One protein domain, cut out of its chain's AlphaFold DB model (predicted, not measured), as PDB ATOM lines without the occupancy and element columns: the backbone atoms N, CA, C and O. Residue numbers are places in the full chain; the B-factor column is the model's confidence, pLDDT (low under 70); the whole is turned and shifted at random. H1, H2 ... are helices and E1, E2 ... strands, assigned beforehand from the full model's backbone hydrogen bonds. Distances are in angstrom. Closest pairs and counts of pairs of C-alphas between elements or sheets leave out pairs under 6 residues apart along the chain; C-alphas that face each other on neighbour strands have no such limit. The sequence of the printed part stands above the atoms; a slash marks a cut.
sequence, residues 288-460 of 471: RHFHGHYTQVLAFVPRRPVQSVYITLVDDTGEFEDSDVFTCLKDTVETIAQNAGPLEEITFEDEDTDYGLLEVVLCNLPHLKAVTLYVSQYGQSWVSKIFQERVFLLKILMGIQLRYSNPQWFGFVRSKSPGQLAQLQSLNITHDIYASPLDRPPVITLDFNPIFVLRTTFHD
ATOM      1  N   ARG A 288     129.009 146.606 143.643       97.44
ATOM      2  CA  ARG A 288     129.135 145.479 144.585       97.44
ATOM      3  C   ARG A 288     129.965 145.826 145.808       97.44
ATOM      4  O   ARG A 288     129.697 145.299 146.883       97.44
ATOM      5  N   HIS A 289     130.957 146.695 145.651       97.88
ATOM      6  CA  HIS A 289     131.868 147.081 146.721       97.88
ATOM      7  C   HIS A 289     131.859 148.596 146.872       97.88
ATOM      8  O   HIS A 289     132.127 149.321 145.910       97.88
ATOM      9  N   PHE A 290     131.567 149.064 148.078       97.31
ATOM     10  CA  PHE A 290     131.619 150.477 148.410       97.31
ATOM     11  C   PHE A 290     132.547 150.698 149.599       97.31
ATOM     12  O   PHE A 290     132.453 149.999 150.602       97.31
ATOM     13  N   HIS A 291     133.441 151.668 149.477       96.62
ATOM     14  CA  HIS A 291     134.326 152.103 150.544       96.62
ATOM     15  C   HIS A 291     134.243 153.624 150.637       96.62
ATOM     16  O   HIS A 291     134.583 154.314 149.678       96.62
ATOM     17  N   GLY A 292     133.803 154.148 151.771       94.50
ATOM     18  CA  GLY A 292     133.836 155.580 152.011       94.50
ATOM     19  C   GLY A 292     133.254 155.954 153.359       94.50
ATOM     20  O   GLY A 292     132.932 155.094 154.176       94.50
ATOM     21  N   HIS A 293     133.090 157.247 153.574       91.81
ATOM     22  CA  HIS A 293     132.533 157.784 154.807       91.81
ATOM     23  C   HIS A 293     131.038 157.452 154.952       91.81
ATOM     24  O   HIS A 293     130.329 157.313 153.950       91.81
ATOM     25  N   TYR A 294     130.518 157.382 156.183       90.81
ATOM     26  CA  TYR A 294     129.121 156.999 156.446       90.81
ATOM     27  C   TYR A 294     128.098 157.874 155.691       90.81
ATOM     28  O   TYR A 294     127.141 157.362 155.116       90.81
ATOM     29  N   THR A 295     128.328 159.186 155.582       88.62
ATOM     30  CA  THR A 295     127.456 160.085 154.795       88.62
ATOM     31  C   THR A 295     127.434 159.734 153.309       88.62
ATOM     32  O   THR A 295     126.403 159.868 152.652       88.62
ATOM     33  N   GLN A 296     128.552 159.252 152.763       91.44
ATOM     34  CA  GLN A 296     128.612 158.775 151.387       91.44
ATOM     35  C   GLN A 296     127.888 157.429 151.276       91.44
ATOM     36  O   GLN A 296     127.148 157.218 150.321       91.44
ATOM     37  N   VAL A 297     128.015 156.537 152.261       93.12
ATOM     38  CA  VAL A 297     127.232 155.291 152.303       93.12
ATOM     39  C   VAL A 297     125.735 155.600 152.218       93.12
ATOM     40  O   VAL A 297     125.051 155.039 151.362       93.12
ATOM     41  N   LEU A 298     125.242 156.556 153.012       91.56
ATOM     42  CA  LEU A 298     123.843 157.002 152.984       91.56
ATOM     43  C   LEU A 298     123.385 157.491 151.596       91.56
ATOM     44  O   LEU A 298     122.222 157.311 151.247       91.56
ATOM     45  N   ALA A 299     124.277 158.074 150.791       90.75
ATOM     46  CA  ALA A 299     123.964 158.560 149.443       90.75
ATOM     47  C   ALA A 299     124.097 157.474 148.352       90.75
ATOM     48  O   ALA A 299     123.267 157.350 147.446       90.75
ATOM     49  N   PHE A 300     125.159 156.670 148.415       93.25
ATOM     50  CA  PHE A 300     125.581 155.784 147.328       93.25
ATOM     51  C   PHE A 300     125.108 154.345 147.475       93.25
ATOM     52  O   PHE A 300     125.070 153.624 146.482       93.25
ATOM     53  N   VAL A 301     124.742 153.891 148.664       94.94
ATOM     54  CA  VAL A 301     124.409 152.482 148.889       94.94
ATOM     55  C   VAL A 301     122.920 152.139 148.698       94.94
ATOM     56  O   VAL A 301     122.668 151.114 148.057       94.94
ATOM     57  N   PRO A 302     121.938 152.972 149.116       94.12
ATOM     58  CA  PRO A 302     120.518 152.625 149.039       94.12
ATOM     59  C   PRO A 302     120.072 152.094 147.680       94.12
ATOM     60  O   PRO A 302     120.389 152.671 146.639       94.12
ATOM     61  N   ARG A 303     119.276 151.017 147.703       94.50
ATOM     62  CA  ARG A 303     118.649 150.389 146.519       94.50
ATOM     63  C   ARG A 303     119.631 149.869 145.457       94.50
ATOM     64  O   ARG A 303     119.208 149.538 144.352       94.50
ATOM     65  N   ARG A 304     120.917 149.720 145.786       95.69
ATOM     66  CA  ARG A 304     121.938 149.137 144.899       95.69
ATOM     67  C   ARG A 304     122.365 147.744 145.393       95.69
ATOM     68  O   ARG A 304     122.186 147.438 146.574       95.69
ATOM     69  N   PRO A 305     122.890 146.861 144.521       96.25
ATOM     70  CA  PRO A 305     123.220 145.476 144.877       96.25
ATOM     71  C   PRO A 305     124.593 145.352 145.566       96.25
ATOM     72  O   PRO A 305     125.431 144.537 145.170       96.25
ATOM     73  N   VAL A 306     124.827 146.169 146.595       97.12
ATOM     74  CA  VAL A 306     126.106 146.218 147.311       97.12
ATOM     75  C   VAL A 306     126.262 144.979 148.197       97.12
ATOM     76  O   VAL A 306     125.389 144.662 148.998       97.12
ATOM     77  N   GLN A 307     127.388 144.284 148.041       97.38
ATOM     78  CA  GLN A 307     127.740 143.056 148.759       97.38
ATOM     79  C   GLN A 307     128.724 143.314 149.901       97.38
ATOM     80  O   GLN A 307     128.683 142.607 150.904       97.38
ATOM     81  N   SER A 308     129.602 144.309 149.756       97.69
ATOM     82  CA  SER A 308     130.597 144.667 150.769       97.69
ATOM     83  C   SER A 308     130.645 146.179 150.952       97.69
ATOM     84  O   SER A 308     130.758 146.923 149.969       97.69
ATOM     85  N   VAL A 309     130.534 146.622 152.205       97.06
ATOM     86  CA  VAL A 309     130.616 148.033 152.597       97.06
ATOM     87  C   VAL A 309     131.755 148.210 153.592       97.06
ATOM     88  O   VAL A 309     131.796 147.555 154.630       97.06
ATOM     89  N   TYR A 310     132.663 149.126 153.286       96.62
ATOM     90  CA  TYR A 310     133.730 149.554 154.177       96.62
ATOM     91  C   TYR A 310     133.495 151.018 154.550       96.62
ATOM     92  O   TYR A 310     133.509 151.894 153.684       96.62
ATOM     93  N   ILE A 311     133.249 151.273 155.829       94.69
ATOM     94  CA  ILE A 311     132.916 152.593 156.357       94.69
ATOM     95  C   ILE A 311     134.159 153.174 157.017       94.69
ATOM     96  O   ILE A 311     134.689 152.572 157.949       94.69
ATOM     97  N   THR A 312     134.621 154.318 156.515       91.38
ATOM     98  CA  THR A 312     135.730 155.076 157.111       91.38
ATOM     99  C   THR A 312     135.226 156.082 158.135       91.38
ATOM    100  O   THR A 312     134.141 156.648 157.957       91.38
ATOM    101  N   LEU A 313     136.059 156.315 159.151       78.00
ATOM    102  CA  LEU A 313     135.891 157.288 160.230       78.00
ATOM    103  C   LEU A 313     135.410 158.668 159.797       78.00
ATOM    104  O   LEU A 313     135.766 159.180 158.732       78.00
ATOM    105  N   VAL A 314     134.669 159.270 160.726       62.50
ATOM    106  CA  VAL A 314     134.403 160.704 160.821       62.50
ATOM    107  C   VAL A 314     135.690 161.354 161.305       62.50
ATOM    108  O   VAL A 314     136.169 161.020 162.380       62.50
ATOM    109  N   ASP A 315     136.294 162.250 160.524       63.28
ATOM    110  CA  ASP A 315     137.405 163.036 161.060       63.28
ATOM    111  C   ASP A 315     136.876 163.883 162.228       63.28
ATOM    112  O   ASP A 315     136.049 164.784 162.027       63.28
ATOM    113  N   ASP A 316     137.386 163.602 163.432       52.75
ATOM    114  CA  ASP A 316     137.185 164.328 164.691       52.75
ATOM    115  C   ASP A 316     137.768 165.742 164.618       52.75
ATOM    116  O   ASP A 316     138.609 166.163 165.416       52.75
ATOM    117  N   THR A 317     137.300 166.549 163.673       58.47
ATOM    118  CA  THR A 317     137.617 167.981 163.605       58.47
ATOM    119  C   THR A 317     137.109 168.764 164.829       58.47
ATOM    120  O   THR A 317     137.291 169.976 164.902       58.47
ATOM    121  N   GLY A 318     136.576 168.067 165.843       56.88
ATOM    122  CA  GLY A 318     136.427 168.537 167.217       56.88
ATOM    123  C   GLY A 318     135.023 169.007 167.573       56.88
ATOM    124  O   GLY A 318     134.831 169.514 168.675       56.88
ATOM    125  N   GLU A 319     134.059 168.863 166.660       64.31
ATOM    126  CA  GLU A 319     132.704 169.402 166.832       64.31
ATOM    127  C   GLU A 319     131.614 168.340 167.038       64.31
ATOM    128  O   GLU A 319     130.518 168.704 167.455       64.31
ATOM    129  N   PHE A 320     131.884 167.055 166.790       65.38
ATOM    130  CA  PHE A 320     130.897 165.998 167.034       65.38
ATOM    131  C   PHE A 320     131.002 165.479 168.466       65.38
ATOM    132  O   PHE A 320     132.084 165.133 168.939       65.38
ATOM    133  N   GLU A 321     129.869 165.434 169.166       70.88
ATOM    134  CA  GLU A 321     129.767 164.670 170.403       70.88
ATOM    135  C   GLU A 321     129.713 163.180 170.047       70.88
ATOM    136  O   GLU A 321     129.030 162.798 169.096       70.88
ATOM    137  N   ASP A 322     130.390 162.322 170.816       67.19
ATOM    138  CA  ASP A 322     130.470 160.879 170.552       67.19
ATOM    139  C   ASP A 322     129.070 160.264 170.283       67.19
ATOM    140  O   ASP A 322     128.905 159.437 169.386       67.19
ATOM    141  N   SER A 323     128.020 160.731 170.986       69.94
ATOM    142  CA  SER A 323     126.620 160.292 170.811       69.94
ATOM    143  C   SER A 323     126.069 160.445 169.393       69.94
ATOM    144  O   SER A 323     125.199 159.665 168.980       69.94
ATOM    145  N   ASP A 324     126.573 161.417 168.643       80.69
ATOM    146  CA  ASP A 324     126.157 161.662 167.270       80.69
ATOM    147  C   ASP A 324     126.758 160.613 166.329       80.69
ATOM    148  O   ASP A 324     126.077 160.167 165.406       80.69
ATOM    149  N   VAL A 325     127.977 160.133 166.603       82.69
ATOM    150  CA  VAL A 325     128.655 159.104 165.795       82.69
ATOM    151  C   VAL A 325     127.877 157.793 165.825       82.69
ATOM    152  O   VAL A 325     127.540 157.249 164.771       82.69
ATOM    153  N   PHE A 326     127.499 157.310 167.016       84.94
ATOM    154  CA  PHE A 326     126.690 156.091 167.134       84.94
ATOM    155  C   PHE A 326     125.354 156.222 166.395       84.94
ATOM    156  O   PHE A 326     124.946 155.303 165.682       84.94
ATOM    157  N   THR A 327     124.679 157.365 166.542       88.38
ATOM    158  CA  THR A 327     123.397 157.623 165.872       88.38
ATOM    159  C   THR A 327     123.568 157.608 164.351       88.38
ATOM    160  O   THR A 327     122.825 156.917 163.658       88.38
ATOM    161  N   CYS A 328     124.610 158.257 163.832       88.00
ATOM    162  CA  CYS A 328     124.952 158.265 162.411       88.00
ATOM    163  C   CYS A 328     125.272 156.867 161.860       88.00
ATOM    164  O   CYS A 328     124.784 156.490 160.790       88.00
ATOM    165  N   LEU A 329     126.075 156.074 162.574       90.75
ATOM    166  CA  LEU A 329     126.415 154.709 162.164       90.75
ATOM    167  C   LEU A 329     125.194 153.789 162.213       90.75
ATOM    168  O   LEU A 329     124.988 152.987 161.299       90.75
ATOM    169  N   LYS A 330     124.349 153.931 163.236       92.06
ATOM    170  CA  LYS A 330     123.079 153.215 163.340       92.06
ATOM    171  C   LYS A 330     122.168 153.530 162.151       92.06
ATOM    172  O   LYS A 330     121.730 152.602 161.473       92.06
ATOM    173  N   ASP A 331     121.946 154.809 161.856       91.62
ATOM    174  CA  ASP A 331     121.138 155.253 160.714       91.62
ATOM    175  C   ASP A 331     121.717 154.739 159.388       91.62
ATOM    176  O   ASP A 331     120.986 154.346 158.475       91.62
ATOM    177  N   THR A 332     123.047 154.673 159.294       93.31
ATOM    178  CA  THR A 332     123.753 154.099 158.145       93.31
ATOM    179  C   THR A 332     123.451 152.612 157.986       93.31
ATOM    180  O   THR A 332     123.110 152.180 156.889       93.31
ATOM    181  N   VAL A 333     123.496 151.824 159.061       95.19
ATOM    182  CA  VAL A 333     123.151 150.392 159.029       95.19
ATOM    183  C   VAL A 333     121.684 150.169 158.663       95.19
ATOM    184  O   VAL A 333     121.388 149.322 157.819       95.19
ATOM    185  N   GLU A 334     120.766 150.938 159.250       94.81
ATOM    186  CA  GLU A 334     119.337 150.874 158.919       94.81
ATOM    187  C   GLU A 334     119.082 151.236 157.450       94.81
ATOM    188  O   GLU A 334     118.244 150.625 156.786       94.81
ATOM    189  N   THR A 335     119.852 152.177 156.908       92.88
ATOM    190  CA  THR A 335     119.804 152.561 155.494       92.88
ATOM    191  C   THR A 335     120.368 151.467 154.583       92.88
ATOM    192  O   THR A 335     119.743 151.127 153.579       92.88
ATOM    193  N   ILE A 336     121.502 150.853 154.939       95.00
ATOM    194  CA  ILE A 336     122.072 149.704 154.211       95.00
ATOM    195  C   ILE A 336     121.081 148.531 154.191       95.00
ATOM    196  O   ILE A 336     120.979 147.822 153.190       95.00
ATOM    197  N   ALA A 337     120.309 148.328 155.259       94.31
ATOM    198  CA  ALA A 337     119.297 147.275 155.317       94.31
ATOM    199  C   ALA A 337     118.162 147.456 154.290       94.31
ATOM    200  O   ALA A 337     117.477 146.490 153.957       94.31
ATOM    201  N   GLN A 338     117.989 148.662 153.736       90.50
ATOM    202  CA  GLN A 338     117.035 148.947 152.656       90.50
ATOM    203  C   GLN A 338     117.578 148.597 151.254       90.50
ATOM    204  O   GLN A 338     116.910 148.855 150.248       90.50
ATOM    205  N   ASN A 339     118.791 148.048 151.147       83.75
ATOM    206  CA  ASN A 339     119.406 147.710 149.866       83.75
ATOM    207  C   ASN A 339     118.678 146.601 149.105       83.75
ATOM    208  O   ASN A 339     118.056 145.708 149.672       83.75
ATOM    209  N   ALA A 340     118.834 146.625 147.780       74.56
ATOM    210  CA  ALA A 340     118.210 145.662 146.878       74.56
ATOM    211  C   ALA A 340     118.906 144.281 146.860       74.56
ATOM    212  O   ALA A 340     118.366 143.338 146.285       74.56
ATOM    213  N   GLY A 341     120.104 144.155 147.447       87.06
ATOM    214  CA  GLY A 341     120.905 142.926 147.454       87.06
ATOM    215  C   GLY A 341     121.335 142.484 148.860       87.06
ATOM    216  O   GLY A 341     121.319 143.297 149.785       87.06
ATOM    217  N   PRO A 342     121.727 141.206 149.036       93.19
ATOM    218  CA  PRO A 342     122.221 140.712 150.314       93.19
ATOM    219  C   PRO A 342     123.610 141.292 150.593       93.19
ATOM    220  O   PRO A 342     124.576 140.964 149.902       93.19
ATOM    221  N   LEU A 343     123.713 142.137 151.619       96.50
ATOM    222  CA  LEU A 343     125.008 142.562 152.136       96.50
ATOM    223  C   LEU A 343     125.688 141.367 152.813       96.50
ATOM    224  O   LEU A 343     125.134 140.776 153.740       96.50
ATOM    225  N   GLU A 344     126.881 141.017 152.345       96.50
ATOM    226  CA  GLU A 344     127.650 139.874 152.836       96.50
ATOM    227  C   GLU A 344     128.775 140.293 153.784       96.50
ATOM    228  O   GLU A 344     129.117 139.536 154.691       96.50
ATOM    229  N   GLU A 345     129.332 141.491 153.606       96.88
ATOM    230  CA  GLU A 345     130.445 141.998 154.406       96.88
ATOM    231  C   GLU A 345     130.232 143.456 154.810       96.88
ATOM    232  O   GLU A 345     129.828 144.296 154.001       96.88
ATOM    233  N   ILE A 346     130.549 143.763 156.066       96.12
ATOM    234  CA  ILE A 346     130.625 145.137 156.553       96.12
ATOM    235  C   ILE A 346     131.880 145.335 157.402       96.12
ATOM    236  O   ILE A 346     132.222 144.496 158.240       96.12
ATOM    237  N   THR A 347     132.577 146.443 157.171       95.38
ATOM    238  CA  THR A 347     133.747 146.850 157.951       95.38
ATOM    239  C   THR A 347     133.569 148.276 158.442       95.38
ATOM    240  O   THR A 347     133.224 149.147 157.650       95.38
ATOM    241  N   PHE A 348     133.825 148.503 159.728       93.50
ATOM    242  CA  PHE A 348     133.808 149.819 160.362       93.50
ATOM    243  C   PHE A 348     135.222 150.163 160.818       93.50
ATOM    244  O   PHE A 348     135.693 149.611 161.811       93.50
ATOM    245  N   GLU A 349     135.915 151.022 160.075       90.62
ATOM    246  CA  GLU A 349     137.215 151.569 160.469       90.62
ATOM    247  C   GLU A 349     136.982 152.778 161.371       90.62
ATOM    248  O   GLU A 349     137.178 153.899 160.922       90.62
ATOM    249  N   ASP A 350     136.486 152.544 162.591       84.94
ATOM    250  CA  ASP A 350     136.224 153.584 163.591       84.94
ATOM    251  C   ASP A 350     136.493 153.075 165.008       84.94
ATOM    252  O   ASP A 350     135.909 152.080 165.426       84.94
ATOM    253  N   GLU A 351     137.388 153.762 165.723       80.56
ATOM    254  CA  GLU A 351     137.793 153.470 167.103       80.56
ATOM    255  C   GLU A 351     136.635 153.505 168.101       80.56
ATOM    256  O   GLU A 351     136.637 152.729 169.065       80.56
ATOM    257  N   ASP A 352     135.653 154.367 167.847       76.06
ATOM    258  CA  ASP A 352     134.472 154.585 168.670       76.06
ATOM    259  C   ASP A 352     133.311 153.672 168.283       76.06
ATOM    260  O   ASP A 352     132.226 153.762 168.868       76.06
ATOM    261  N   THR A 353     133.540 152.734 167.357       78.25
ATOM    262  CA  THR A 353     132.567 151.690 167.058       78.25
ATOM    263  C   THR A 353     132.291 150.873 168.310       78.25
ATOM    264  O   THR A 353     133.077 150.020 168.736       78.25
ATOM    265  N   ASP A 354     131.130 151.120 168.904       79.00
ATOM    266  CA  ASP A 354     130.715 150.404 170.086       79.00
ATOM    267  C   ASP A 354     130.126 149.028 169.737       79.00
ATOM    268  O   ASP A 354     129.737 148.685 168.619       79.00
ATOM    269  N   TYR A 355     130.039 148.199 170.764       72.62
ATOM    270  CA  TYR A 355     129.412 146.893 170.668       72.62
ATOM    271  C   TYR A 355     127.883 146.961 170.497       72.62
ATOM    272  O   TYR A 355     127.274 145.973 170.080       72.62
ATOM    273  N   GLY A 356     127.257 148.097 170.822       83.81
ATOM    274  CA  GLY A 356     125.846 148.348 170.537       83.81
ATOM    275  C   GLY A 356     125.576 148.324 169.034       83.81
ATOM    276  O   GLY A 356     124.565 147.771 168.600       83.81
ATOM    277  N   LEU A 357     126.527 148.804 168.228       87.75
ATOM    278  CA  LEU A 357     126.425 148.792 166.775       87.75
ATOM    279  C   LEU A 357     126.394 147.365 166.232       87.75
ATOM    280  O   LEU A 357     125.658 147.099 165.284       87.75
ATOM    281  N   LEU A 358     127.101 146.413 166.856       88.69
ATOM    282  CA  LEU A 358     127.018 145.014 166.429       88.69
ATOM    283  C   LEU A 358     125.603 144.446 166.599       88.69
ATOM    284  O   LEU A 358     125.145 143.706 165.729       88.69
ATOM    285  N   GLU A 359     124.898 144.781 167.686       88.19
ATOM    286  CA  GLU A 359     123.501 144.356 167.865       88.19
ATOM    287  C   GLU A 359     122.628 144.910 166.733       88.19
ATOM    288  O   GLU A 359     121.872 144.155 166.117       88.19
ATOM    289  N   VAL A 360     122.790 146.194 166.395       92.25
ATOM    290  CA  VAL A 360     122.077 146.843 165.283       92.25
ATOM    291  C   VAL A 360     122.395 146.159 163.949       92.25
ATOM    292  O   VAL A 360     121.474 145.833 163.199       92.25
ATOM    293  N   VAL A 361     123.674 145.906 163.661       93.00
ATOM    294  CA  VAL A 361     124.152 145.237 162.440       93.00
ATOM    295  C   VAL A 361     123.534 143.853 162.305       93.00
ATOM    296  O   VAL A 361     122.924 143.552 161.281       93.00
ATOM    297  N   LEU A 362     123.629 143.020 163.341       91.50
ATOM    298  CA  LEU A 362     123.108 141.654 163.294       91.50
ATOM    299  C   LEU A 362     121.581 141.625 163.183       91.50
ATOM    300  O   LEU A 362     121.051 140.761 162.488       91.50
ATOM    301  N   CYS A 363     120.873 142.564 163.819       91.88
ATOM    302  CA  CYS A 363     119.416 142.647 163.732       91.88
ATOM    303  C   CYS A 363     118.927 143.074 162.342       91.88
ATOM    304  O   CYS A 363     117.933 142.529 161.862       91.88
ATOM    305  N   ASN A 364     119.611 144.027 161.701       94.81
ATOM    306  CA  ASN A 364     119.157 144.638 160.450       94.81
ATOM    307  C   ASN A 364     119.720 143.965 159.185       94.81
ATOM    308  O   ASN A 364     119.133 144.104 158.115       94.81
ATOM    309  N   LEU A 365     120.825 143.217 159.285       95.31
ATOM    310  CA  LEU A 365     121.526 142.633 158.136       95.31
ATOM    311  C   LEU A 365     121.565 141.098 158.240       95.31
ATOM    312  O   LEU A 365     122.591 140.513 158.587       95.31
ATOM    313  N   PRO A 366     120.455 140.401 157.931       93.94
ATOM    314  CA  PRO A 366     120.331 138.964 158.174       93.94
ATOM    315  C   PRO A 366     121.208 138.084 157.273       93.94
ATOM    316  O   PRO A 366     121.379 136.912 157.580       93.94
ATOM    317  N   HIS A 367     121.744 138.612 156.170       94.75
ATOM    318  CA  HIS A 367     122.559 137.863 155.199       94.75
ATOM    319  C   HIS A 367     124.069 138.040 155.384       94.75
ATOM    320  O   HIS A 367     124.861 137.578 154.559       94.75
ATOM    321  N   LEU A 368     124.461 138.706 156.465       95.56
ATOM    322  CA  LEU A 368     125.834 139.087 156.717       95.56
ATOM    323  C   LEU A 368     126.695 137.862 157.041       95.56
ATOM    324  O   LEU A 368     126.399 137.090 157.953       95.56
ATOM    325  N   LYS A 369     127.782 137.692 156.290       95.62
ATOM    326  CA  LYS A 369     128.755 136.605 156.458       95.62
ATOM    327  C   LYS A 369     129.992 137.076 157.211       95.62
ATOM    328  O   LYS A 369     130.574 136.286 157.951       95.62
ATOM    329  N   ALA A 370     130.387 138.333 157.036       95.06
ATOM    330  CA  ALA A 370     131.579 138.896 157.648       95.06
ATOM    331  C   ALA A 370     131.309 140.271 158.272       95.06
ATOM    332  O   ALA A 370     130.728 141.153 157.642       95.06
ATOM    333  N   VAL A 371     131.776 140.453 159.506       94.50
ATOM    334  CA  VAL A 371     131.810 141.751 160.187       94.50
ATOM    335  C   VAL A 371     133.228 142.013 160.661       94.50
ATOM    336  O   VAL A 371     133.816 141.165 161.339       94.50
ATOM    337  N   THR A 372     133.755 143.192 160.344       93.06
ATOM    338  CA  THR A 372     134.995 143.700 160.934       93.06
ATOM    339  C   THR A 372     134.708 144.978 161.714       93.06
ATOM    340  O   THR A 372     134.235 145.956 161.140       93.06
ATOM    341  N   LEU A 373     135.008 144.965 163.011       89.94
ATOM    342  CA  LEU A 373     134.955 146.136 163.883       89.94
ATOM    343  C   LEU A 373     136.377 146.483 164.310       89.94
ATOM    344  O   LEU A 373     137.119 145.616 164.784       89.94
ATOM    345  N   TYR A 374     136.750 147.742 164.147       86.06
ATOM    346  CA  TYR A 374     137.923 148.293 164.802       86.06
ATOM    347  C   TYR A 374     137.441 148.876 166.130       86.06
ATOM    348  O   TYR A 374     136.393 149.498 166.175       86.06
ATOM    349  N   VAL A 375     138.109 148.570 167.238       78.25
ATOM    350  CA  VAL A 375     137.679 149.014 168.573       78.25
ATOM    351  C   VAL A 375     138.882 149.618 169.269       78.25
ATOM    352  O   VAL A 375     139.896 148.931 169.427       78.25
ATOM    353  N   SER A 376     138.777 150.866 169.721       72.31
ATOM    354  CA  SER A 376     139.868 151.521 170.441       72.31
ATOM    355  C   SER A 376     140.328 150.681 171.631       72.31
ATOM    356  O   SER A 376     139.522 150.165 172.414       72.31
ATOM    357  N   GLN A 377     141.643 150.599 171.839       67.25
ATOM    358  CA  GLN A 377     142.204 150.074 173.093       67.25
ATOM    359  C   GLN A 377     141.785 150.933 174.293       67.25
ATOM    360  O   GLN A 377     141.728 150.447 175.426       67.25
ATOM    361  N   TYR A 378     141.451 152.200 174.037       62.00
ATOM    362  CA  TYR A 378     141.069 153.196 175.026       62.00
ATOM    363  C   TYR A 378     139.558 153.392 175.127       62.00
ATOM    364  O   TYR A 378     139.143 154.468 175.549       62.00
ATOM    365  N   GLY A 379     138.741 152.375 174.807       54.66
ATOM    366  CA  GLY A 379     137.263 152.380 174.832       54.66
ATOM    367  C   GLY A 379     136.574 152.746 176.167       54.66
ATOM    368  O   GLY A 379     135.448 152.338 176.436       54.66
ATOM    369  N   GLN A 380     137.237 153.501 177.042       50.59
ATOM    370  CA  GLN A 380     136.700 154.181 178.210       50.59
ATOM    371  C   GLN A 380     135.980 155.508 177.896       50.59
ATOM    372  O   GLN A 380     135.374 156.041 178.829       50.59
ATOM    373  N   SER A 381     136.010 156.039 176.658       49.88
ATOM    374  CA  SER A 381     135.479 157.391 176.353       49.88
ATOM    375  C   SER A 381     134.030 157.583 176.832       49.88
ATOM    376  O   SER A 381     133.743 158.424 177.688       49.88
ATOM    377  N   TRP A 382     133.129 156.700 176.405       47.62
ATOM    378  CA  TRP A 382     131.688 156.839 176.624       47.62
ATOM    379  C   TRP A 382     131.255 156.731 178.085       47.62
ATOM    380  O   TRP A 382     130.365 157.443 178.556       47.62
ATOM    381  N   VAL A 383     131.889 155.836 178.839       46.75
ATOM    382  CA  VAL A 383     131.512 155.607 180.233       46.75
ATOM    383  C   VAL A 383     132.196 156.615 181.140       46.75
ATOM    384  O   VAL A 383     131.567 157.095 182.073       46.75
ATOM    385  N   SER A 384     133.453 156.982 180.889       46.16
ATOM    386  CA  SER A 384     134.158 157.920 181.766       46.16
ATOM    387  C   SER A 384     133.496 159.306 181.783       46.16
ATOM    388  O   SER A 384     133.456 159.946 182.835       46.16
ATOM    389  N   LYS A 385     132.939 159.760 180.651       45.06
ATOM    390  CA  LYS A 385     132.372 161.113 180.510       45.06
ATOM    391  C   LYS A 385     130.967 161.250 181.112       45.06
ATOM    392  O   LYS A 385     130.740 162.164 181.897       45.06
ATOM    393  N   ILE A 386     130.059 160.298 180.862       48.44
ATOM    394  CA  ILE A 386     128.698 160.295 181.454       48.44
ATOM    395  C   ILE A 386     128.738 160.134 182.983       48.44
ATOM    396  O   ILE A 386     127.832 160.559 183.700       48.44
ATOM    397  N   PHE A 387     129.802 159.533 183.509       46.50
ATOM    398  CA  PHE A 387     129.898 159.203 184.921       46.50
ATOM    399  C   PHE A 387     130.794 160.149 185.742       46.50
ATOM    400  O   PHE A 387     130.822 160.034 186.967       46.50
ATOM    401  N   GLN A 388     131.450 161.145 185.138       44.72
ATOM    402  CA  GLN A 388     132.241 162.121 185.901       44.72
ATOM    403  C   GLN A 388     131.405 163.059 186.799       44.72
ATOM    404  O   GLN A 388     131.973 163.708 187.674       44.72
ATOM    405  N   GLU A 389     130.070 163.072 186.686       46.94
ATOM    406  CA  GLU A 389     129.204 163.919 187.524       46.94
ATOM    407  C   GLU A 389     128.576 163.243 188.761       46.94
ATOM    408  O   GLU A 389     127.889 163.912 189.533       46.94
ATOM    409  N   ARG A 390     128.792 161.945 189.040       46.03
ATOM    410  CA  ARG A 390     128.208 161.312 190.249       46.03
ATOM    411  C   ARG A 390     129.155 160.344 190.947       46.03
ATOM    412  O   ARG A 390     129.446 159.287 190.423       46.03
ATOM    413  N   VAL A 391     129.563 160.651 192.181       47.53
ATOM    414  CA  VAL A 391     130.569 159.943 193.012       47.53
ATOM    415  C   VAL A 391     130.120 158.540 193.496       47.53
ATOM    416  O   VAL A 391     130.044 158.263 194.688       47.53
ATOM    417  N   PHE A 392     129.834 157.599 192.591       47.38
ATOM    418  CA  PHE A 392     129.505 156.204 192.951       47.38
ATOM    419  C   PHE A 392     130.116 155.162 191.987       47.38
ATOM    420  O   PHE A 392     129.471 154.187 191.609       47.38
ATOM    421  N   LEU A 393     131.371 155.366 191.558       48.78
ATOM    422  CA  LEU A 393     131.910 154.730 190.342       48.78
ATOM    423  C   LEU A 393     133.090 153.785 190.440       48.78
ATOM    424  O   LEU A 393     133.433 153.205 189.417       48.78
ATOM    425  N   LEU A 394     133.711 153.539 191.589       43.69
ATOM    426  CA  LEU A 394     134.887 152.656 191.565       43.69
ATOM    427  C   LEU A 394     134.539 151.171 191.307       43.69
ATOM    428  O   LEU A 394     135.367 150.426 190.796       43.69
ATOM    429  N   LYS A 395     133.297 150.735 191.584       43.25
ATOM    430  CA  LYS A 395     132.824 149.366 191.272       43.25
ATOM    431  C   LYS A 395     132.253 149.208 189.856       43.25
ATOM    432  O   LYS A 395     132.264 148.101 189.328       43.25
ATOM    433  N   ILE A 396     131.786 150.290 189.233       49.59
ATOM    434  CA  ILE A 396     131.267 150.274 187.856       49.59
ATOM    435  C   ILE A 396     132.415 150.427 186.847       49.59
ATOM    436  O   ILE A 396     132.404 149.745 185.827       49.59
ATOM    437  N   LEU A 397     133.460 151.197 187.181       41.31
ATOM    438  CA  LEU A 397     134.680 151.310 186.369       41.31
ATOM    439  C   LEU A 397     135.385 149.955 186.173       41.31
ATOM    440  O   LEU A 397     135.695 149.601 185.039       41.31
ATOM    441  N   MET A 398     135.523 149.128 187.222       42.53
ATOM    442  CA  MET A 398     136.010 147.746 187.047       42.53
ATOM    443  C   MET A 398     135.009 146.848 186.301       42.53
ATOM    444  O   MET A 398     135.414 145.955 185.562       42.53
ATOM    445  N   GLY A 399     133.702 147.086 186.448       42.84
ATOM    446  CA  GLY A 399     132.661 146.335 185.739       42.84
ATOM    447  C   GLY A 399     132.591 146.619 184.235       42.84
ATOM    448  O   GLY A 399     132.102 145.782 183.483       42.84
ATOM    449  N   ILE A 400     133.087 147.772 183.784       42.97
ATOM    450  CA  ILE A 400     133.022 148.210 182.384       42.97
ATOM    451  C   ILE A 400     134.292 147.852 181.629       42.97
ATOM    452  O   ILE A 400     134.192 147.358 180.510       42.97
ATOM    453  N   GLN A 401     135.455 147.912 182.283       44.03
ATOM    454  CA  GLN A 401     136.653 147.231 181.783       44.03
ATOM    455  C   GLN A 401     136.376 145.732 181.562       44.03
ATOM    456  O   GLN A 401     136.839 145.142 180.591       44.03
ATOM    457  N   LEU A 402     135.521 145.142 182.409       45.53
ATOM    458  CA  LEU A 402     135.043 143.775 182.251       45.53
ATOM    459  C   LEU A 402     133.987 143.583 181.163       45.53
ATOM    460  O   LEU A 402     133.863 142.445 180.745       45.53
ATOM    461  N   ARG A 403     133.230 144.597 180.698       47.91
ATOM    462  CA  ARG A 403     132.172 144.422 179.668       47.91
ATOM    463  C   ARG A 403     132.741 144.075 178.299       47.91
ATOM    464  O   ARG A 403     132.188 143.220 177.616       47.91
ATOM    465  N   TYR A 404     133.855 144.698 177.943       51.06
ATOM    466  CA  TYR A 404     134.444 144.612 176.606       51.06
ATOM    467  C   TYR A 404     135.306 143.362 176.397       51.06
ATOM    468  O   TYR A 404     135.578 142.969 175.270       51.06
ATOM    469  N   SER A 405     135.656 142.683 177.490       51.12
ATOM    470  CA  SER A 405     136.238 141.337 177.498       51.12
ATOM    471  C   SER A 405     135.260 140.292 178.054       51.12
ATOM    472  O   SER A 405     135.657 139.152 178.289       51.12
ATOM    473  N   ASN A 406     133.996 140.667 178.327       54.28
ATOM    474  CA  ASN A 406     133.063 139.801 179.047       54.28
ATOM    475  C   ASN A 406     132.482 138.731 178.122       54.28
ATOM    476  O   ASN A 406     131.755 139.070 177.181       54.28
ATOM    477  N   PRO A 407     132.605 137.443 178.474       61.22
ATOM    478  CA  PRO A 407     131.789 136.391 177.872       61.22
ATOM    479  C   PRO A 407     130.280 136.688 177.952       61.22
ATOM    480  O   PRO A 407     129.510 136.229 177.110       61.22
ATOM    481  N   GLN A 408     129.839 137.471 178.948       65.75
ATOM    482  CA  GLN A 408     128.428 137.822 179.135       65.75
ATOM    483  C   GLN A 408     127.860 138.704 178.023       65.75
ATOM    484  O   GLN A 408     126.691 138.541 177.687       65.75
ATOM    485  N   TRP A 409     128.648 139.610 177.434       69.19
ATOM    486  CA  TRP A 409     128.150 140.438 176.333       69.19
ATOM    487  C   TRP A 409     127.917 139.591 175.078       69.19
ATOM    488  O   TRP A 409     126.869 139.687 174.443       69.19
ATOM    489  N   PHE A 410     128.821 138.652 174.799       69.12
ATOM    490  CA  PHE A 410     128.608 137.654 173.753       69.12
ATOM    491  C   PHE A 410     127.358 136.809 174.017       69.12
ATOM    492  O   PHE A 410     126.588 136.523 173.102       69.12
ATOM    493  N   GLY A 411     127.126 136.442 175.282       75.00
ATOM    494  CA  GLY A 411     125.886 135.801 175.719       75.00
ATOM    495  C   GLY A 411     124.647 136.661 175.456       75.00
ATOM    496  O   GLY A 411     123.632 136.140 174.997       75.00
ATOM    497  N   PHE A 412     124.740 137.973 175.676       72.88
ATOM    498  CA  PHE A 412     123.668 138.927 175.402       72.88
ATOM    499  C   PHE A 412     123.362 139.031 173.901       72.88
ATOM    500  O   PHE A 412     122.216 138.799 173.514       72.88
ATOM    501  N   VAL A 413     124.364 139.252 173.044       74.62
ATOM    502  CA  VAL A 413     124.179 139.278 171.578       74.62
ATOM    503  C   VAL A 413     123.609 137.954 171.076       74.62
ATOM    504  O   VAL A 413     122.645 137.929 170.309       74.62
ATOM    505  N   ARG A 414     124.131 136.830 171.579       77.19
ATOM    506  CA  ARG A 414     123.618 135.494 171.256       77.19
ATOM    507  C   ARG A 414     122.163 135.302 171.690       77.19
ATOM    508  O   ARG A 414     121.441 134.579 171.016       77.19
ATOM    509  N   SER A 415     121.724 135.927 172.785       81.12
ATOM    510  CA  SER A 415     120.329 135.854 173.244       81.12
ATOM    511  C   SER A 415     119.369 136.681 172.382       81.12
ATOM    512  O   SER A 415     118.209 136.304 172.237       81.12
ATOM    513  N   LYS A 416     119.856 137.775 171.786       79.12
ATOM    514  CA  LYS A 416     119.072 138.690 170.946       79.12
ATOM    515  C   LYS A 416     118.935 138.197 169.509       79.12
ATOM    516  O   LYS A 416     117.845 138.251 168.949       79.12
ATOM    517  N   SER A 417     120.018 137.650 168.963       81.06
ATOM    518  CA  SER A 417     120.146 137.302 167.544       81.06
ATOM    519  C   SER A 417     120.771 135.914 167.329       81.06
ATOM    520  O   SER A 417     121.759 135.781 166.599       81.06
ATOM    521  N   PRO A 418     120.234 134.838 167.947       79.38
ATOM    522  CA  PRO A 418     120.878 133.521 167.942       79.38
ATOM    523  C   PRO A 418     121.053 132.939 166.533       79.38
ATOM    524  O   PRO A 418     122.050 132.272 166.266       79.38
ATOM    525  N   GLY A 419     120.097 133.195 165.632       84.44
ATOM    526  CA  GLY A 419     120.134 132.692 164.258       84.44
ATOM    527  C   GLY A 419     121.161 133.406 163.377       84.44
ATOM    528  O   GLY A 419     121.855 132.749 162.608       84.44
ATOM    529  N   GLN A 420     121.291 134.727 163.511       82.75
ATOM    530  CA  GLN A 420     122.195 135.538 162.684       82.75
ATOM    531  C   GLN A 420     123.658 135.311 163.066       82.75
ATOM    532  O   GLN A 420     124.501 135.113 162.198       82.75
ATOM    533  N   LEU A 421     123.957 135.229 164.368       83.81
ATOM    534  CA  LEU A 421     125.316 134.941 164.833       83.81
ATOM    535  C   LEU A 421     125.821 133.572 164.343       83.81
ATOM    536  O   LEU A 421     127.012 133.404 164.109       83.81
ATOM    537  N   ALA A 422     124.921 132.600 164.160       83.75
ATOM    538  CA  ALA A 422     125.261 131.285 163.618       83.75
ATOM    539  C   ALA A 422     125.531 131.292 162.101       83.75
ATOM    540  O   ALA A 422     126.188 130.379 161.604       83.75
ATOM    541  N   GLN A 423     125.021 132.287 161.366       87.31
ATOM    542  CA  GLN A 423     125.268 132.455 159.927       87.31
ATOM    543  C   GLN A 423     126.566 133.214 159.641       87.31
ATOM    544  O   GLN A 423     127.138 133.071 158.559       87.31
ATOM    545  N   LEU A 424     127.035 133.994 160.615       88.50
ATOM    546  CA  LEU A 424     128.257 134.763 160.502       88.50
ATOM    547  C   LEU A 424     129.468 133.821 160.411       88.50
ATOM    548  O   LEU A 424     129.765 133.052 161.324       88.50
ATOM    549  N   GLN A 425     130.166 133.890 159.283       91.69
ATOM    550  CA  GLN A 425     131.351 133.088 158.985       91.69
ATOM    551  C   GLN A 425     132.613 133.706 159.593       91.69
ATOM    552  O   GLN A 425     133.547 132.988 159.941       91.69
ATOM    553  N   SER A 426     132.640 135.034 159.715       89.88
ATOM    554  CA  SER A 426     133.774 135.777 160.252       89.88
ATOM    555  C   SER A 426     133.309 136.957 161.097       89.88
ATOM    556  O   SER A 426     132.582 137.828 160.622       89.88
ATOM    557  N   LEU A 427     133.791 137.021 162.336       89.50
ATOM    558  CA  LEU A 427     133.754 138.226 163.156       89.50
ATOM    559  C   LEU A 427     135.185 138.590 163.524       89.50
ATOM    560  O   LEU A 427     135.842 137.859 164.270       89.50
ATOM    561  N   ASN A 428     135.651 139.711 162.991       87.62
ATOM    562  CA  ASN A 428     136.968 140.241 163.280       87.62
ATOM    563  C   ASN A 428     136.824 141.490 164.146       87.62
ATOM    564  O   ASN A 428     136.227 142.475 163.720       87.62
ATOM    565  N   ILE A 429     137.365 141.437 165.357       84.06
ATOM    566  CA  ILE A 429     137.450 142.593 166.245       84.06
ATOM    567  C   ILE A 429     138.934 142.880 166.417       84.06
ATOM    568  O   ILE A 429     139.666 142.059 166.982       84.06
ATOM    569  N   THR A 430     139.380 144.013 165.883       82.00
ATOM    570  CA  THR A 430     140.785 144.426 165.913       82.00
ATOM    571  C   THR A 430     140.955 145.705 166.721       82.00
ATOM    572  O   THR A 430     140.148 146.623 166.640       82.00
ATOM    573  N   HIS A 431     142.032 145.751 167.500       76.00
ATOM    574  CA  HIS A 431     142.403 146.892 168.338       76.00
ATOM    575  C   HIS A 431     143.540 147.734 167.745       76.00
ATOM    576  O   HIS A 431     144.070 148.621 168.410       76.00
ATOM    577  N   ASP A 432     143.965 147.410 166.525       70.88
ATOM    578  CA  ASP A 432     145.058 148.084 165.833       70.88
ATOM    579  C   ASP A 432     144.564 148.565 164.465       70.88
ATOM    580  O   ASP A 432     144.340 147.760 163.555       70.88
ATOM    581  N   ILE A 433     144.352 149.878 164.340       59.56
ATOM    582  CA  ILE A 433     143.999 150.535 163.071       59.56
ATOM    583  C   ILE A 433     145.197 150.560 162.120       59.56
ATOM    584  O   ILE A 433     145.032 150.474 160.904       59.56
ATOM    585  N   TYR A 434     146.420 150.582 162.650       59.97
ATOM    586  CA  TYR A 434     147.634 150.633 161.840       59.97
ATOM    587  C   TYR A 434     148.077 149.256 161.331       59.97
ATOM    588  O   TYR A 434     148.976 149.170 160.486       59.97
ATOM    589  N   ALA A 435     147.422 148.175 161.763       57.56
ATOM    590  CA  ALA A 435     147.542 146.862 161.145       57.56
ATOM    591  C   ALA A 435     146.866 146.865 159.758       57.56
ATOM    592  O   ALA A 435     145.718 146.442 159.593       57.56
ATOM    593  N   SER A 436     147.606 147.355 158.755       44.97
ATOM    594  CA  SER A 436     147.235 147.389 157.335       44.97
ATOM    595  C   SER A 436     146.467 146.122 156.917       44.97
ATOM    596  O   SER A 436     146.975 145.012 157.116       44.97
ATOM    597  N   PRO A 437     145.282 146.240 156.279       48.25
ATOM    598  CA  PRO A 437     144.531 145.086 155.777       48.25
ATOM    599  C   PRO A 437     145.358 144.183 154.848       48.25
ATOM    600  O   PRO A 437     145.107 142.981 154.776       48.25
ATOM    601  N   LEU A 438     146.356 144.756 154.163       43.81
ATOM    602  CA  LEU A 438     147.258 144.069 153.232       43.81
ATOM    603  C   LEU A 438     148.389 143.284 153.917       43.81
ATOM    604  O   LEU A 438     148.928 142.372 153.295       43.81
ATOM    605  N   ASP A 439     148.729 143.601 155.171       38.66
ATOM    606  CA  ASP A 439     149.786 142.920 155.942       38.66
ATOM    607  C   ASP A 439     149.232 141.857 156.907       38.66
ATOM    608  O   ASP A 439     149.972 141.250 157.687       38.66
ATOM    609  N   ARG A 440     147.923 141.578 156.845       47.84
ATOM    610  CA  ARG A 440     147.313 140.500 157.626       47.84
ATOM    611  C   ARG A 440     147.824 139.139 157.131       47.84
ATOM    612  O   ARG A 440     147.847 138.900 155.920       47.84
ATOM    613  N   PRO A 441     148.197 138.200 158.026       30.16
ATOM    614  CA  PRO A 441     148.441 136.823 157.614       30.16
ATOM    615  C   PRO A 441     147.182 136.275 156.917       30.16
ATOM    616  O   PRO A 441     146.073 136.656 157.306       30.16
ATOM    617  N   PRO A 442     147.326 135.402 155.898       31.27
ATOM    618  CA  PRO A 442     146.196 134.891 155.130       31.27
ATOM    619  C   PRO A 442     145.104 134.362 156.061       31.27
ATOM    620  O   PRO A 442     145.396 133.736 157.085       31.27
ATOM    621  N   VAL A 443     143.849 134.640 155.701       37.47
ATOM    622  CA  VAL A 443     142.665 134.073 156.352       37.47
ATOM    623  C   VAL A 443     142.867 132.563 156.416       37.47
ATOM    624  O   VAL A 443     142.872 131.887 155.390       37.47
ATOM    625  N   ILE A 444     143.093 132.031 157.616       27.34
ATOM    626  CA  ILE A 444     143.127 130.588 157.823       27.34
ATOM    627  C   ILE A 444     141.665 130.152 157.826       27.34
ATOM    628  O   ILE A 444     141.006 130.157 158.863       27.34
ATOM    629  N   THR A 445     141.143 129.828 156.646       28.17
ATOM    630  CA  THR A 445     139.927 129.031 156.503       28.17
ATOM    631  C   THR A 445     140.233 127.638 157.038       28.17
ATOM    632  O   THR A 445     140.908 126.849 156.377       28.17
ATOM    633  N   LEU A 446     139.794 127.347 158.262       26.48
ATOM    634  CA  LEU A 446     139.744 125.976 158.757       26.48
ATOM    635  C   LEU A 446     138.436 125.348 158.265       26.48
ATOM    636  O   LEU A 446     137.353 125.826 158.593       26.48
ATOM    637  N   ASP A 447     138.569 124.308 157.444       26.12
ATOM    638  CA  ASP A 447     137.471 123.509 156.899       26.12
ATOM    639  C   ASP A 447     136.606 122.881 158.020       26.12
ATOM    640  O   ASP A 447     137.116 122.236 158.935       26.12
ATOM    641  N   PHE A 448     135.291 123.096 157.898       32.84
ATOM    642  CA  PHE A 448     134.122 122.407 158.479       32.84
ATOM    643  C   PHE A 448     134.189 121.768 159.894       32.84
ATOM    644  O   PHE A 448     134.508 120.589 160.026       32.84
ATOM    645  N   ASN A 449     133.694 122.483 160.928       33.19
ATOM    646  CA  ASN A 449     132.561 122.106 161.829       33.19
ATOM    647  C   ASN A 449     132.243 123.244 162.854       33.19
ATOM    648  O   ASN A 449     133.078 124.129 163.030       33.19
ATOM    649  N   PRO A 450     131.061 123.287 163.526       38.69
ATOM    650  CA  PRO A 450     130.404 124.507 164.010       38.69
ATOM    651  C   PRO A 450     130.940 124.974 165.366       38.69
ATOM    652  O   PRO A 450     130.286 124.851 166.404       38.69
ATOM    653  N   ILE A 451     132.139 125.530 165.372       38.22
ATOM    654  CA  ILE A 451     132.628 126.312 166.502       38.22
ATOM    655  C   ILE A 451     132.945 127.684 165.940       38.22
ATOM    656  O   ILE A 451     133.909 127.855 165.204       38.22
ATOM    657  N   PHE A 452     132.078 128.642 166.251       43.72
ATOM    658  CA  PHE A 452     132.305 130.058 166.001       43.72
ATOM    659  C   PHE A 452     133.684 130.431 166.563       43.72
ATOM    660  O   PHE A 452     133.876 130.436 167.781       43.72
ATOM    661  N   VAL A 453     134.665 130.672 165.690       39.00
ATOM    662  CA  VAL A 453     135.998 131.103 166.112       39.00
ATOM    663  C   VAL A 453     135.970 132.619 166.188       39.00
ATOM    664  O   VAL A 453     136.186 133.313 165.198       39.00
ATOM    665  N   LEU A 454     135.689 133.136 167.384       43.28
ATOM    666  CA  LEU A 454     135.953 134.533 167.690       43.28
ATOM    667  C   LEU A 454     137.462 134.757 167.560       43.28
ATOM    668  O   LEU A 454     138.239 134.215 168.348       43.28
ATOM    669  N   ARG A 455     137.878 135.540 166.565       42.19
ATOM    670  CA  ARG A 455     139.276 135.935 166.416       42.19
ATOM    671  C   ARG A 455     139.429 137.355 166.940       42.19
ATOM    672  O   ARG A 455     139.178 138.321 166.231       42.19
ATOM    673  N   THR A 456     139.830 137.462 168.197       44.56
ATOM    674  CA  THR A 456     140.369 138.696 168.764       44.56
ATOM    675  C   THR A 456     141.878 138.671 168.553       44.56
ATOM    676  O   THR A 456     142.604 137.899 169.181       44.56
ATOM    677  N   THR A 457     142.372 139.452 167.596       41.03
ATOM    678  CA  THR A 457     143.817 139.646 167.431       41.03
ATOM    679  C   THR A 457     144.258 140.805 168.307       41.03
ATOM    680  O   THR A 457     144.002 141.964 167.991       41.03
ATOM    681  N   PHE A 458     144.928 140.477 169.409       33.75
ATOM    682  CA  PHE A 458     145.688 141.438 170.200       33.75
ATOM    683  C   PHE A 458     147.098 141.517 169.618       33.75
ATOM    684  O   PHE A 458     147.819 140.518 169.585       33.75
ATOM    685  N   HIS A 459     147.482 142.692 169.132       34.75
ATOM    686  CA  HIS A 459     148.872 142.987 168.822       34.75
ATOM    687  C   HIS A 459     149.470 143.704 170.033       34.75
ATOM    688  O   HIS A 459     149.096 144.835 170.326       34.75
ATOM    689  N   ASP A 460     150.382 143.040 170.750       30.70
ATOM    690  CA  ASP A 460     151.188 143.685 171.789       30.70
ATOM    691  C   ASP A 460     152.095 144.725 171.116       30.70
ATOM    692  O   ASP A 460     153.165 144.410 170.583       30.70
TER     693      ASP A 460
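What this domain is: This is residues 288 to 460 of the 471 residues of an uncharacterized protein of Thanatephorus cucumeris (strain AG1-IA) (UniProt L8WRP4). A twisted wall of six parallel strands, laid side by side in chain order, has H1, H2 and H3 in a row along one side, with H6 and H7 continuing beyond H3. H4 and H5 form a long end beyond the last residues of the strands, and the long link from E5 to E6 loops away from the sheet. The printed part has 173 residues, with seven named helices and six named strands in the order E1 H1 E2 H2 E3 H3 E4 H4 H5 H6 H7 E5 E6. The class is mixed, the sheet runs E1 E2 E3 E4 E5 E6, and the whole is compact, with a radius of gyration of the C-alphas of 16.7 A and spans of 50 by 41 by 34 A.

Where its parts are: E1, residues 289 to 293, begins with C-alpha 289 at (131.868, 147.081, 146.721) and is 13.4 A long. H1 is residues 294 to 300, E2 308 to 312, and H2 322 to 336, 21.5 A long. E3 is residues 345 to 349, H3 355 to 364, 14.7 A, and E4 370 to 374. H4 is residues 381 to 387, H5 394 to 401, H6 407 to 416, 14.7 A, and H7 418 to 423. E5 is residues 426 to 430, and E6, 455 to 457, ends with C-alpha 457 at (143.817, 139.646, 167.431).

How they stand to each other: The sheet is twisted, with C-alphas up to 4.3 A off its best plane. N 290 and O 308 of E1 and E2 are 3.0 A apart, within hydrogen-bond range, as are N 373 and O 428 of E4 and E5, 2.9 A. E5 and E6 have no such pair; their C-alphas 429 and 456 face each other at 5.5 A. E1, H1, E2, then E2, H2, E3, and E3, H3, E4 are strand-helix-strand units, parallel neighbour strands joined through a helix, with right-handed crossovers; E4, H4 H5 H6 H7, E5 is another. H1 is on the sheet at a height of 8.2 A, over E1; H2 and H3 only graze it. H2 touches H1, C-alphas of Leu 298 and Thr 332 closest at 5.9 A, and H3, Val 333 and Val 361 at 6.3 A. H3 and H7 only just touch, with 3 pairs of C-alphas within 8 A, Leu 362 and Gln 420 closest at 6.2 A. H3 and H6 are close but not clearly touching, Glu 359 and Val 413 closest at 6.3 A. H4 and H5 are near each other and not on the sheet. Every O i to N i+4 pair is within hydrogen-bond range in H1, H2 and H6; H3 has 5 of 6, H4 2 of 3, H5 3 of 4 and H7 1 of 2.

The domain as a whole: The two C-alphas farthest apart, of Val 391 and Asp 447, are 51.8 A apart. The printed part has no cut. The link from E5 to E6, 24 residues, is long; its residues 436 to 442 stand free, as do residues 316 to 321. The mean pLDDT of the printed part is 71.8; residues 314 to 320, 322 to 323, 377 to 410 and 433 to 460 are under 70.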